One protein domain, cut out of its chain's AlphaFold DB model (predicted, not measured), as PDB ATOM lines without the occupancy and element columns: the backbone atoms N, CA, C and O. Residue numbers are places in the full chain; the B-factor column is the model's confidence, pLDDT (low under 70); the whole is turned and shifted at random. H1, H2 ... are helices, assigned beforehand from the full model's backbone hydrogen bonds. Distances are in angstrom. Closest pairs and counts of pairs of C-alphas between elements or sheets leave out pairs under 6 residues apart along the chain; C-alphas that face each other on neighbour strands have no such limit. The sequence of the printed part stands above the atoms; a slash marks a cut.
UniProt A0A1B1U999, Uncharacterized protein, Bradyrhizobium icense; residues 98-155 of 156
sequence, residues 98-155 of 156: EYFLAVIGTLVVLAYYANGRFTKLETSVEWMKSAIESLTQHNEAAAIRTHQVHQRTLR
ATOM      1  N   GLU A  98     188.768 257.191 236.496       82.44
ATOM      2  CA  GLU A  98     189.327 257.710 235.251       82.44
ATOM      3  C   GLU A  98     190.835 257.460 235.156       82.44
ATOM      4  O   GLU A  98     191.336 257.136 234.080       82.44
ATOM      5  N   TYR A  99     191.563 257.542 236.273       81.25
ATOM      6  CA  TYR A  99     193.000 257.265 236.296       81.25
ATOM      7  C   TYR A  99     193.290 255.785 236.055       81.25
ATOM      8  O   TYR A  99     194.260 255.450 235.379       81.25
ATOM      9  N   PHE A 100     192.426 254.895 236.546       79.88
ATOM     10  CA  PHE A 100     192.545 253.466 236.276       79.88
ATOM     11  C   PHE A 100     192.339 253.167 234.784       79.88
ATOM     12  O   PHE A 100     193.175 252.513 234.157       79.88
ATOM     13  N   LEU A 101     191.276 253.719 234.192       86.88
ATOM     14  CA  LEU A 101     191.008 253.588 232.757       86.88
ATOM     15  C   LEU A 101     192.116 254.204 231.900       86.88
ATOM     16  O   LEU A 101     192.482 253.627 230.877       86.88
ATOM     17  N   ALA A 102     192.684 255.333 232.323       84.38
ATOM     18  CA  ALA A 102     193.801 255.962 231.633       84.38
ATOM     19  C   ALA A 102     195.037 255.054 231.636       84.38
ATOM     20  O   ALA A 102     195.624 254.821 230.580       84.38
ATOM     21  N   VAL A 103     195.411 254.479 232.783       84.19
ATOM     22  CA  VAL A 103     196.571 253.577 232.883       84.19
ATOM     23  C   VAL A 103     196.381 252.333 232.014       84.19
ATOM     24  O   VAL A 103     197.271 252.000 231.231       84.19
ATOM     25  N   ILE A 104     195.215 251.685 232.083       83.75
ATOM     26  CA  ILE A 104     194.914 250.502 231.264       83.75
ATOM     27  C   ILE A 104     194.850 250.856 229.775       83.75
ATOM     28  O   ILE A 104     195.444 250.158 228.956       83.75
ATOM     29  N   GLY A 105     194.199 251.961 229.410       85.12
ATOM     30  CA  GLY A 105     194.124 252.432 228.027       85.12
ATOM     31  C   GLY A 105     195.504 252.720 227.442       85.12
ATOM     32  O   GLY A 105     195.820 252.264 226.342       85.12
ATOM     33  N   THR A 106     196.367 253.391 228.206       84.88
ATOM     34  CA  THR A 106     197.747 253.671 227.783       84.88
ATOM     35  C   THR A 106     198.534 252.373 227.611       84.88
ATOM     36  O   THR A 106     199.253 252.212 226.626       84.88
ATOM     37  N   LEU A 107     198.360 251.414 228.525       82.00
ATOM     38  CA  LEU A 107     199.018 250.110 228.474       82.00
ATOM     39  C   LEU A 107     198.585 249.288 227.249       82.00
ATOM     40  O   LEU A 107     199.431 248.678 226.598       82.00
ATOM     41  N   VAL A 108     197.296 249.314 226.897       81.69
ATOM     42  CA  VAL A 108     196.751 248.642 225.706       81.69
ATOM     43  C   VAL A 108     197.287 249.276 224.421       81.69
ATOM     44  O   VAL A 108     197.707 248.551 223.521       81.69
ATOM     45  N   VAL A 109     197.347 250.608 224.341       84.12
ATOM     46  CA  VAL A 109     197.935 251.319 223.190       84.12
ATOM     47  C   VAL A 109     199.418 250.979 223.035       84.12
ATOM     48  O   VAL A 109     199.876 250.693 221.929       84.12
ATOM     49  N   LEU A 110     200.166 250.945 224.141       80.06
ATOM     50  CA  LEU A 110     201.586 250.596 224.135       80.06
ATOM     51  C   LEU A 110     201.809 249.130 223.735       80.06
ATOM     52  O   LEU A 110     202.737 248.830 222.987       80.06
ATOM     53  N   ALA A 111     200.942 248.224 224.190       76.56
ATOM     54  CA  ALA A 111     200.962 246.809 223.828       76.56
ATOM     55  C   ALA A 111     200.646 246.587 222.342       76.56
ATOM     56  O   ALA A 111     201.308 245.781 221.685       76.56
ATOM     57  N   TYR A 112     199.668 247.329 221.818       76.12
ATOM     58  CA  TYR A 112     199.298 247.320 220.406       76.12
ATOM     59  C   TYR A 112     200.444 247.842 219.533       76.12
ATOM     60  O   TYR A 112     200.825 247.200 218.556       76.12
ATOM     61  N   TYR A 113     201.070 248.950 219.937       74.88
ATOM     62  CA  TYR A 113     202.222 249.515 219.235       74.88
ATOM     63  C   TYR A 113     203.455 248.599 219.292       74.88
ATOM     64  O   TYR A 113     204.204 248.493 218.322       74.88
ATOM     65  N   ALA A 114     203.651 247.888 220.404       79.38
ATOM     66  CA  ALA A 114     204.752 246.943 220.582       79.38
ATOM     67  C   ALA A 114     204.569 245.608 219.829       79.38
ATOM     68  O   ALA A 114     205.458 244.759 219.911       79.38
ATOM     69  N   ASN A 115     203.448 245.421 219.115       64.81
ATOM     70  CA  ASN A 115     203.217 244.387 218.100       64.81
ATOM     71  C   ASN A 115     203.795 242.992 218.453       64.81
ATOM     72  O   ASN A 115     204.566 242.411 217.690       64.81
ATOM     73  N   GLY A 116     203.420 242.440 219.619       61.00
ATOM     74  CA  GLY A 116     203.554 240.991 219.858       61.00
ATOM     75  C   GLY A 116     204.306 240.497 221.097       61.00
ATOM     76  O   GLY A 116     204.918 239.434 221.033       61.00
ATOM     77  N   ARG A 117     204.250 241.160 222.257       59.53
ATOM     78  CA  ARG A 117     204.760 240.543 223.504       59.53
ATOM     79  C   ARG A 117     203.776 240.612 224.666       59.53
ATOM     80  O   ARG A 117     204.071 241.190 225.709       59.53
ATOM     81  N   PHE A 118     202.641 239.931 224.503       55.03
ATOM     82  CA  PHE A 118     201.692 239.639 225.585       55.03
ATOM     83  C   PHE A 118     202.368 239.003 226.820       55.03
ATOM     84  O   PHE A 118     201.986 239.311 227.942       55.03
ATOM     85  N   THR A 119     203.472 238.264 226.645       56.34
ATOM     86  CA  THR A 119     204.285 237.710 227.749       56.34
ATOM     87  C   THR A 119     204.924 238.779 228.650       56.34
ATOM     88  O   THR A 119     205.166 238.531 229.823       56.34
ATOM     89  N   LYS A 120     205.207 239.989 228.138       57.00
ATOM     90  CA  LYS A 120     205.816 241.071 228.937       57.00
ATOM     91  C   LYS A 120     204.787 241.851 229.761       57.00
ATOM     92  O   LYS A 120     205.151 242.403 230.797       57.00
ATOM     93  N   LEU A 121     203.526 241.898 229.317       59.09
ATOM     94  CA  LEU A 121     202.445 242.504 230.101       59.09
ATOM     95  C   LEU A 121     202.117 241.669 231.331       59.09
ATOM     96  O   LEU A 121     201.897 242.243 232.385       59.09
ATOM     97  N   GLU A 122     202.147 240.344 231.221       59.34
ATOM     98  CA  GLU A 122     201.890 239.445 232.351       59.34
ATOM     99  C   GLU A 122     202.886 239.700 233.496       59.34
ATOM    100  O   GLU A 122     202.492 239.961 234.630       59.34
ATOM    101  N   THR A 123     204.182 239.816 233.172       58.72
ATOM    102  CA  THR A 123     205.217 240.225 234.140       58.72
ATOM    103  C   THR A 123     205.012 241.656 234.651       58.72
ATOM    104  O   THR A 123     205.336 241.953 235.800       58.72
ATOM    105  N   SER A 124     204.466 242.553 233.819       61.78
ATOM    106  CA  SER A 124     204.167 243.931 234.218       61.78
ATOM    107  C   SER A 124     202.902 244.074 235.079       61.78
ATOM    108  O   SER A 124     202.703 245.107 235.713       61.78
ATOM    109  N   VAL A 125     202.012 243.090 235.094       65.62
ATOM    110  CA  VAL A 125     200.801 243.125 235.924       65.62
ATOM    111  C   VAL A 125     201.039 242.389 237.244       65.62
ATOM    112  O   VAL A 125     200.499 242.806 238.267       65.62
ATOM    113  N   GLU A 126     201.921 241.387 237.272       76.56
ATOM    114  CA  GLU A 126     202.304 240.681 238.505       76.56
ATOM    115  C   GLU A 126     202.914 241.631 239.556       76.56
ATOM    116  O   GLU A 126     202.521 241.603 240.725       76.56
ATOM    117  N   TRP A 127     203.813 242.543 239.151       78.12
ATOM    118  CA  TRP A 127     204.374 243.532 240.087       78.12
ATOM    119  C   TRP A 127     203.315 244.517 240.590       78.12
ATOM    120  O   TRP A 127     203.355 244.925 241.750       78.12
ATOM    121  N   MET A 128     202.346 244.875 239.742       75.56
ATOM    122  CA  MET A 128     201.256 245.780 240.103       75.56
ATOM    123  C   MET A 128     200.309 245.118 241.104       75.56
ATOM    124  O   MET A 128     199.940 245.737 242.100       75.56
ATOM    125  N   LYS A 129     199.972 243.843 240.893       77.94
ATOM    126  CA  LYS A 129     199.185 243.045 241.836       77.94
ATOM    127  C   LYS A 129     199.882 242.955 243.196       77.94
ATOM    128  O   LYS A 129     199.256 243.253 244.207       77.94
ATOM    129  N   SER A 130     201.177 242.631 243.213       77.81
ATOM    130  CA  SER A 130     201.962 242.566 244.453       77.81
ATOM    131  C   SER A 130     202.031 243.922 245.174       77.81
ATOM    132  O   SER A 130     201.890 243.984 246.396       77.81
ATOM    133  N   ALA A 131     202.170 245.023 244.429       77.62
ATOM    134  CA  ALA A 131     202.162 246.370 244.995       77.62
ATOM    135  C   ALA A 131     200.798 246.745 245.601       77.62
ATOM    136  O   ALA A 131     200.747 247.287 246.704       77.62
ATOM    137  N   ILE A 132     199.693 246.429 244.918       79.56
ATOM    138  CA  ILE A 132     198.334 246.678 245.422       79.56
ATOM    139  C   ILE A 132     198.065 245.841 246.674       79.56
ATOM    140  O   ILE A 132     197.560 246.364 247.663       79.56
ATOM    141  N   GLU A 133     198.443 244.564 246.668       83.56
ATOM    142  CA  GLU A 133     198.261 243.671 247.813       83.56
ATOM    143  C   GLU A 133     199.042 244.160 249.043       83.56
ATOM    144  O   GLU A 133     198.496 244.215 250.147       83.56
ATOM    145  N   SER A 134     200.279 244.626 248.846       78.31
ATOM    146  CA  SER A 134     201.072 245.261 249.903       78.31
ATOM    147  C   SER A 134     200.398 246.524 250.455       78.31
ATOM    148  O   SER A 134     200.338 246.708 251.673       78.31
ATOM    149  N   LEU A 135     199.844 247.380 249.591       77.31
ATOM    150  CA  LEU A 135     199.140 248.598 250.012       77.31
ATOM    151  C   LEU A 135     197.870 248.284 250.814       77.31
ATOM    152  O   LEU A 135     197.624 248.920 251.842       77.31
ATOM    153  N   THR A 136     197.096 247.286 250.392       80.12
ATOM    154  CA  THR A 136     195.898 246.834 251.110       80.12
ATOM    155  C   THR A 136     196.255 246.305 252.498       80.12
ATOM    156  O   THR A 136     195.694 246.773 253.489       80.12
ATOM    157  N   GLN A 137     197.265 245.434 252.606       78.62
ATOM    158  CA  GLN A 137     197.731 244.909 253.897       78.62
ATOM    159  C   GLN A 137     198.227 246.022 254.834       78.62
ATOM    160  O   GLN A 137     197.966 245.999 256.040       78.62
ATOM    161  N   HIS A 138     198.925 247.029 254.300       71.50
ATOM    162  CA  HIS A 138     199.370 248.174 255.093       71.50
ATOM    163  C   HIS A 138     198.206 249.031 255.605       71.50
ATOM    164  O   HIS A 138     198.263 249.494 256.749       71.50
ATOM    165  N   ASN A 139     197.151 249.207 254.809       77.44
ATOM    166  CA  ASN A 139     195.947 249.929 255.223       77.44
ATOM    167  C   ASN A 139     195.157 249.165 256.292       77.44
ATOM    168  O   ASN A 139     194.758 249.759 257.294       77.44
ATOM    169  N   GLU A 140     194.997 247.852 256.141       73.88
ATOM    170  CA  GLU A 140     194.345 247.006 257.147       73.88
ATOM    171  C   GLU A 140     195.119 247.016 258.474       73.88
ATOM    172  O   GLU A 140     194.544 247.211 259.548       73.88
ATOM    173  N   ALA A 141     196.450 246.914 258.413       70.81
ATOM    174  CA  ALA A 141     197.300 247.007 259.594       70.81
ATOM    175  C   ALA A 141     197.232 248.390 260.268       70.81
ATOM    176  O   ALA A 141     197.308 248.483 261.498       70.81
ATOM    177  N   ALA A 142     197.087 249.469 259.493       69.69
ATOM    178  CA  ALA A 142     196.885 250.813 260.027       69.69
ATOM    179  C   ALA A 142     195.513 250.947 260.711       69.69
ATOM    180  O   ALA A 142     195.451 251.439 261.840       69.69
ATOM    181  N   ALA A 143     194.451 250.425 260.091       70.69
ATOM    182  CA  ALA A 143     193.089 250.454 260.621       70.69
ATOM    183  C   ALA A 143     192.961 249.691 261.955       70.69
ATOM    184  O   ALA A 143     192.365 250.186 262.919       70.69
ATOM    185  N   ILE A 144     193.590 248.518 262.064       72.81
ATOM    186  CA  ILE A 144     193.590 247.725 263.305       72.81
ATOM    187  C   ILE A 144     194.319 248.472 264.431       72.81
ATOM    188  O   ILE A 144     193.860 248.477 265.576       72.81
ATOM    189  N   ARG A 145     195.432 249.153 264.126       66.44
ATOM    190  CA  ARG A 145     196.178 249.940 265.123       66.44
ATOM    191  C   ARG A 145     195.366 251.124 265.638       66.44
ATOM    192  O   ARG A 145     195.371 251.360 266.844       66.44
ATOM    193  N   THR A 146     194.639 251.827 264.773       68.81
ATOM    194  CA  THR A 146     193.751 252.919 265.201       68.81
ATOM    195  C   THR A 146     192.619 252.425 266.099       68.81
ATOM    196  O   THR A 146     192.361 253.037 267.136       68.81
ATOM    197  N   HIS A 147     192.014 251.274 265.790       59.94
ATOM    198  CA  HIS A 147     190.988 250.676 266.651       59.94
ATOM    199  C   HIS A 147     191.542 250.234 268.016       59.94
ATOM    200  O   HIS A 147     190.900 250.451 269.042       59.94
ATOM    201  N   GLN A 148     192.752 249.670 268.058       66.94
ATOM    202  CA  GLN A 148     193.405 249.247 269.303       66.94
ATOM    203  C   GLN A 148     193.779 250.427 270.212       66.94
ATOM    204  O   GLN A 148     193.642 250.329 271.431       66.94
ATOM    205  N   VAL A 149     194.235 251.549 269.644       67.19
ATOM    206  CA  VAL A 149     194.537 252.765 270.419       67.19
ATOM    207  C   VAL A 149     193.261 253.338 271.033       67.19
ATOM    208  O   VAL A 149     193.247 253.630 272.226       67.19
ATOM    209  N   HIS A 150     192.178 253.412 270.256       59.22
ATOM    210  CA  HIS A 150     190.904 253.944 270.735       59.22
ATOM    211  C   HIS A 150     190.270 253.074 271.838       59.22
ATOM    212  O   HIS A 150     189.683 253.594 272.785       59.22
ATOM    213  N   GLN A 151     190.432 251.746 271.773       66.12
ATOM    214  CA  GLN A 151     189.949 250.857 272.836       66.12
ATOM    215  C   GLN A 151     190.770 250.927 274.126       66.12
ATOM    216  O   GLN A 151     190.217 250.707 275.201       66.12
ATOM    217  N   ARG A 152     192.066 251.250 274.058       59.78
ATOM    218  CA  ARG A 152     192.880 251.455 275.268       59.78
ATOM    219  C   ARG A 152     192.488 252.738 275.994       59.78
ATOM    220  O   ARG A 152     192.337 252.708 277.203       59.78
ATOM    221  N   THR A 153     192.214 253.815 275.260       62.56
ATOM    222  CA  THR A 153     191.784 255.097 275.848       62.56
ATOM    223  C   THR A 153     190.393 255.078 276.481       62.56
ATOM    224  O   THR A 153     190.074 255.996 277.218       62.56
ATOM    225  N   LEU A 154     189.554 254.080 276.182       62.31
ATOM    226  CA  LEU A 154     188.225 253.923 276.798       62.31
ATOM    227  C   LEU A 154     188.231 252.996 278.022       62.31
ATOM    228  O   LEU A 154     187.199 252.836 278.671       62.31
ATOM    229  N   ARG A 155     189.356 252.326 278.291       59.62
ATOM    230  CA  ARG A 155     189.499 251.365 279.391       59.62
ATOM    231  C   ARG A 155     190.204 251.962 280.615       59.62
ATOM    232  O   ARG A 155     190.052 251.401 281.697       59.62
TER     233      ARG A 155
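Overview. This is residues 98 to 155 of the 156 residues of an uncharacterized protein of Bradyrhizobium icense (UniProt A0A1B1U999). A short helix, H1, and a long one, H2, make a narrow, lopsided V: they come near each other only where the link joins them, and H2 runs on far past H1. The printed part has 58 residues with two named helices, H1 then H2, and no named strand: all helix. It is extended, with a radius of gyration of the C-alphas of 19.0 A, and spans 63 by 23 by 6 A, the length made by H2.

Arrangement. Start with H1, residues 98 to 113; a tight link of 4 residues leads to H2, residues 118 to 153. They are close but not clearly touching; their closest C-alphas, of Ala 111 and Phe 118, are 7.4 A apart. They run opposite ways at a shallow tilt of 19 degrees. In H1 every O i to N i+4 pair is within hydrogen-bond range, in H2 29 of 32.

Along the chain. Find C-alpha 98 at (189.327, 257.710, 235.251); from there H1 runs 22.1 A. H2 runs 53.5 A to C-alpha 153 at (191.784, 255.097, 275.848).

Size, cuts and confidence. The farthest C-alphas, of Asn 115 and Arg 155, are 63.2 A apart. The printed part has no cut. Look for pLDDT under 70 at residues 115 to 125, 142 and 145 to 155.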